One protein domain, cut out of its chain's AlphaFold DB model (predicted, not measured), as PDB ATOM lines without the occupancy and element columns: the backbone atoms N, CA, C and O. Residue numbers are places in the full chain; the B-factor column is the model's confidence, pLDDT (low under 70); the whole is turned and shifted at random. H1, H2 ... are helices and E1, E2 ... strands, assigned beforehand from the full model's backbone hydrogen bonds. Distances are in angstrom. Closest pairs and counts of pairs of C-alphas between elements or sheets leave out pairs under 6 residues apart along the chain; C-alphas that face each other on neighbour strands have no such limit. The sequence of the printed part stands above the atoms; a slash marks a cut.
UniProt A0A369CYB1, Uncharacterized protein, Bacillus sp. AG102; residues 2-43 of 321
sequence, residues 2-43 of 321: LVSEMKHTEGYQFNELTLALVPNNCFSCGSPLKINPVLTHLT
ATOM      1  N   LEU A   2     195.493-152.297 407.155       95.94
ATOM      2  CA  LEU A   2     195.450-151.966 408.580       95.94
ATOM      3  C   LEU A   2     195.690-150.465 408.773       95.94
ATOM      4  O   LEU A   2     196.379-149.829 407.980       95.94
ATOM      5  N   VAL A   3     195.137-149.887 409.838       94.38
ATOM      6  CA  VAL A   3     195.379-148.469 410.156       94.38
ATOM      7  C   VAL A   3     196.857-148.205 410.433       94.38
ATOM      8  O   VAL A   3     197.375-147.176 410.013       94.38
ATOM      9  N   SER A   4     197.550-149.130 411.099       94.62
ATOM     10  CA  SER A   4     198.991-149.021 411.348       94.62
ATOM     11  C   SER A   4     199.796-148.921 410.050       94.62
ATOM     12  O   SER A   4     200.728-148.127 409.974       94.62
ATOM     13  N   GLU A   5     199.405-149.683 409.027       93.56
ATOM     14  CA  GLU A   5     200.002-149.616 407.690       93.56
ATOM     15  C   GLU A   5     199.677-148.276 407.026       93.56
ATOM     16  O   GLU A   5     200.592-147.587 406.595       93.56
ATOM     17  N   MET A   6     198.403-147.860 407.037       94.06
ATOM     18  CA  MET A   6     197.960-146.581 406.465       94.06
ATOM     19  C   MET A   6     198.742-145.395 407.037       94.06
ATOM     20  O   MET A   6     199.222-144.550 406.286       94.06
ATOM     21  N   LYS A   7     198.942-145.351 408.359       93.81
ATOM     22  CA  LYS A   7     199.723-144.284 409.002       93.81
ATOM     23  C   LYS A   7     201.172-144.242 408.521       93.81
ATOM     24  O   LYS A   7     201.762-143.169 408.499       93.81
ATOM     25  N   HIS A   8     201.742-145.385 408.151       91.31
ATOM     26  CA  HIS A   8     203.105-145.462 407.643       91.31
ATOM     27  C   HIS A   8     203.192-145.106 406.153       91.31
ATOM     28  O   HIS A   8     204.093-144.378 405.752       91.31
ATOM     29  N   THR A   9     202.258-145.599 405.335       91.44
ATOM     30  CA  THR A   9     202.325-145.482 403.870       91.44
ATOM     31  C   THR A   9     201.660-144.225 403.327       91.44
ATOM     32  O   THR A   9     202.138-143.652 402.356       91.44
ATOM     33  N   GLU A  10     200.562-143.788 403.940       89.44
ATOM     34  CA  GLU A  10     199.726-142.669 403.480       89.44
ATOM     35  C   GLU A  10     199.639-141.539 404.513       89.44
ATOM     36  O   GLU A  10     199.112-140.467 404.226       89.44
ATOM     37  N   GLY A  11     200.206-141.737 405.709       85.62
ATOM     38  CA  GLY A  11     200.148-140.765 406.800       85.62
ATOM     39  C   GLY A  11     200.725-139.394 406.448       85.62
ATOM     40  O   GLY A  11     200.249-138.395 406.972       85.62
ATOM     41  N   TYR A  12     201.669-139.320 405.502       88.44
ATOM     42  CA  TYR A  12     202.255-138.060 405.021       88.44
ATOM     43  C   TYR A  12     201.221-137.072 404.447       88.44
ATOM     44  O   TYR A  12     201.515-135.885 404.319       88.44
ATOM     45  N   GLN A  13     200.022-137.547 404.093       89.69
ATOM     46  CA  GLN A  13     198.920-136.723 403.588       89.69
ATOM     47  C   GLN A  13     198.158-135.987 404.704       89.69
ATOM     48  O   GLN A  13     197.337-135.115 404.420       89.69
ATOM     49  N   PHE A  14     198.415-136.323 405.970       91.44
ATOM     50  CA  PHE A  14     197.696-135.805 407.127       91.44
ATOM     51  C   PHE A  14     198.665-135.177 408.130       91.44
ATOM     52  O   PHE A  14     199.816-135.587 408.258       91.44
ATOM     53  N   ASN A  15     198.194-134.185 408.885       93.88
ATOM     54  CA  ASN A  15     198.978-133.651 409.998       93.88
ATOM     55  C   ASN A  15     199.005-134.644 411.180       93.88
ATOM     56  O   ASN A  15     198.137-135.512 411.315       93.88
ATOM     57  N   GLU A  16     199.987-134.482 412.068       91.25
ATOM     58  CA  GLU A  16     200.200-135.384 413.208       91.25
ATOM     59  C   GLU A  16     198.991-135.468 414.150       91.25
ATOM     60  O   GLU A  16     198.658-136.554 414.626       91.25
ATOM     61  N   LEU A  17     198.290-134.349 414.382       92.88
ATOM     62  CA  LEU A  17     197.104-134.317 415.243       92.88
ATOM     63  C   LEU A  17     195.982-135.190 414.671       92.88
ATOM     64  O   LEU A  17     195.364-135.961 415.402       92.88
ATOM     65  N   THR A  18     195.746-135.124 413.361       90.94
ATOM     66  CA  THR A  18     194.768-135.975 412.680       90.94
ATOM     67  C   THR A  18     195.148-137.449 412.804       90.94
ATOM     68  O   THR A  18     194.303-138.262 413.175       90.94
ATOM     69  N   LEU A  19     196.414-137.808 412.568       90.50
ATOM     70  CA  LEU A  19     196.871-139.199 412.682       90.50
ATOM     71  C   LEU A  19     196.785-139.742 414.113       90.50
ATOM     72  O   LEU A  19     196.509-140.932 414.300       90.50
ATOM     73  N   ALA A  20     197.001-138.896 415.120       90.88
ATOM     74  CA  ALA A  20     196.878-139.265 416.528       90.88
ATOM     75  C   ALA A  20     195.430-139.613 416.914       90.88
ATOM     76  O   ALA A  20     195.213-140.504 417.734       90.88
ATOM     77  N   LEU A  21     194.443-138.966 416.284       92.19
ATOM     78  CA  LEU A  21     193.020-139.207 416.540       92.19
ATOM     79  C   LEU A  21     192.483-140.490 415.892       92.19
ATOM     80  O   LEU A  21     191.436-140.980 416.310       92.19
ATOM     81  N   VAL A  22     193.174-141.057 414.896       92.56
ATOM     82  CA  VAL A  22     192.756-142.321 414.269       92.56
ATOM     83  C   VAL A  22     193.254-143.497 415.120       92.56
ATOM     84  O   VAL A  22     194.462-143.742 415.167       92.56
ATOM     85  N   PRO A  23     192.384-144.267 415.792       94.81
ATOM     86  CA  PRO A  23     192.826-145.372 416.637       94.81
ATOM     87  C   PRO A  23     193.397-146.524 415.803       94.81
ATOM     88  O   PRO A  23     192.875-146.863 414.745       94.81
ATOM     89  N   ASN A  24     194.455-147.170 416.297       95.69
ATOM     90  CA  ASN A  24     195.000-148.371 415.649       95.69
ATOM     91  C   ASN A  24     194.150-149.614 415.945       95.69
ATOM     92  O   ASN A  24     194.065-150.519 415.117       95.69
ATOM     93  N   ASN A  25     193.509-149.640 417.116       97.50
ATOM     94  CA  ASN A  25     192.828-150.805 417.665       97.50
ATOM     95  C   ASN A  25     191.377-150.467 418.017       97.50
ATOM     96  O   ASN A  25     191.039-149.335 418.356       97.50
ATOM     97  N   CYS A  26     190.506-151.467 417.942       97.25
ATOM     98  CA  CYS A  26     189.103-151.352 418.303       97.25
ATOM     99  C   CYS A  26     188.948-151.119 419.807       97.25
ATOM    100  O   CYS A  26     189.433-151.915 420.605       97.25
ATOM    101  N   PHE A  27     188.182-150.099 420.196       95.00
ATOM    102  CA  PHE A  27     187.897-149.809 421.607       95.00
ATOM    103  C   PHE A  27     187.097-150.902 422.326       95.00
ATOM    104  O   PHE A  27     187.073-150.934 423.551       95.00
ATOM    105  N   SER A  28     186.434-151.786 421.579       94.44
ATOM    106  CA  SER A  28     185.563-152.812 422.153       94.44
ATOM    107  C   SER A  28     186.254-154.160 422.347       94.44
ATOM    108  O   SER A  28     186.130-154.762 423.408       94.44
ATOM    109  N   CYS A  29     187.014-154.629 421.350       95.12
ATOM    110  CA  CYS A  29     187.683-155.939 421.400       95.12
ATOM    111  C   CYS A  29     189.215-155.876 421.300       95.12
ATOM    112  O   CYS A  29     189.862-156.916 421.251       95.12
ATOM    113  N   GLY A  30     189.810-154.683 421.198       96.44
ATOM    114  CA  GLY A  30     191.261-154.497 421.098       96.44
ATOM    115  C   GLY A  30     191.887-154.904 419.760       96.44
ATOM    116  O   GLY A  30     193.056-154.612 419.524       96.44
ATOM    117  N   SER A  31     191.138-155.542 418.857       97.56
ATOM    118  CA  SER A  31     191.675-156.005 417.576       97.56
ATOM    119  C   SER A  31     192.044-154.846 416.640       97.56
ATOM    120  O   SER A  31     191.394-153.796 416.697       97.56
ATOM    121  N   PRO A  32     193.020-155.026 415.730       97.81
ATOM    122  CA  PRO A  32     193.432-153.981 414.797       97.81
ATOM    123  C   PRO A  32     192.267-153.440 413.966       97.81
ATOM    124  O   PRO A  32     191.375-154.190 413.556       97.81
ATOM    125  N   LEU A  33     192.270-152.144 413.682       97.38
ATOM    126  CA  LEU A  33     191.325-151.533 412.759       97.38
ATOM    127  C   LEU A  33     191.840-151.621 411.320       97.38
ATOM    128  O   LEU A  33     193.037-151.518 411.047       97.38
ATOM    129  N   LYS A  34     190.903-151.800 410.393       95.75
ATOM    130  CA  LYS A  34     191.104-151.728 408.948       95.75
ATOM    131  C   LYS A  34     190.463-150.452 408.425       95.75
ATOM    132  O   LYS A  34     189.369-150.093 408.855       95.75
ATOM    133  N   ILE A  35     191.116-149.818 407.464       93.81
ATOM    134  CA  ILE A  35     190.556-148.710 406.693       93.81
ATOM    135  C   ILE A  35     190.477-149.108 405.216       93.81
ATOM    136  O   ILE A  35     191.305-149.888 404.715       93.81
ATOM    137  N   ASN A  36     189.420-148.663 404.539       90.44
ATOM    138  CA  ASN A  36     189.259-148.904 403.109       90.44
ATOM    139  C   ASN A  36     190.265-148.062 402.289       90.44
ATOM    140  O   ASN A  36     190.731-147.037 402.775       90.44
ATOM    141  N   PRO A  37     190.584-148.452 401.040       85.56
ATOM    142  CA  PRO A  37     191.599-147.757 400.232       85.56
ATOM    143  C   PRO A  37     191.280-146.298 399.880       85.56
ATOM    144  O   PRO A  37     192.159-145.573 399.447       85.56
ATOM    145  N   VAL A  38     190.022-145.871 400.025       88.88
ATOM    146  CA  VAL A  38     189.605-144.474 399.802       88.88
ATOM    147  C   VAL A  38     189.505-143.674 401.106       88.88
ATOM    148  O   VAL A  38     188.988-142.564 401.099       88.88
ATOM    149  N   LEU A  39     189.953-144.245 402.229       88.62
ATOM    150  CA  LEU A  39     190.055-143.602 403.544       88.62
ATOM    151  C   LEU A  39     188.744-143.039 404.124       88.62
ATOM    152  O   LEU A  39     188.756-142.139 404.958       88.62
ATOM    153  N   THR A  40     187.595-143.591 403.730       90.00
ATOM    154  CA  THR A  40     186.268-143.140 404.190       90.00
ATOM    155  C   THR A  40     185.623-144.051 405.225       90.00
ATOM    156  O   THR A  40     184.673-143.643 405.884       90.00
ATOM    157  N   HIS A  41     186.085-145.297 405.354       91.06
ATOM    158  CA  HIS A  41     185.467-146.290 406.229       91.06
ATOM    159  C   HIS A  41     186.509-146.981 407.095       91.06
ATOM    160  O   HIS A  41     187.359-147.722 406.596       91.06
ATOM    161  N   LEU A  42     186.378-146.776 408.404       92.62
ATOM    162  CA  LEU A  42     187.141-147.437 409.451       92.62
ATOM    163  C   LEU A  42     186.315-148.592 410.028       92.62
ATOM    164  O   LEU A  42     185.133-148.436 410.332       92.62
ATOM    165  N   THR A  43     186.896-149.778 410.168       94.19
ATOM    166  CA  THR A  43     186.167-150.965 410.635       94.19
ATOM    167  C   THR A  43     187.070-151.867 411.460       94.19
ATOM    168  O   THR A  43     188.234-152.076 411.132       94.19
TER     169      THR A  43
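Overview. This is residues 2 to 43 of the 321 residues of an uncharacterized protein of Bacillus sp. AG102 (UniProt A0A369CYB1). With little regular structure, this is two short helices, H1 and H2, running opposite ways side by side but not clearly touching, and a long loop that returns from H2 to the short strand E1 near the start of H1; the tail then folds back beside E1. The 42 printed residues hold H1, H2 and E1 in that order, mostly helix, with only 16 residues in named elements. The whole is compact, with a radius of gyration of the C-alphas of 9.9 A, spanning 28 by 20 by 15 A.

Arrangement. Start at H1, residues 3 to 9, and go on to H2, residues 16 to 21: they are close but not clearly touching, closest at the C-alphas of Lys 7 and Leu 19, 6.9 A, at a shallow tilt of 17 degrees, opposite ways. In both, every O i to N i+4 pair is within hydrogen-bond range. Next find E1, residues 33 to 35, apart from H2; its closest C-alphas to H1 are those of Lys 34 and Val 3, 5.5 A. E1 pairs with no named strand, but residues 34 to 35 pair antiparallel with 42 to 43.

Along the chain. Find C-alpha 3 at (195.379, -148.469, 410.156); H1 runs 9.8 A from there. H2 is 8.8 A long; E1, 6.7 A, ends at C-alpha 35, (190.556, -148.710, 406.693).

Size, cuts and confidence. The printed part has no cut. H1 to H2 is a short link, H2 to E1 a long one. No printed residue is under 70 in pLDDT.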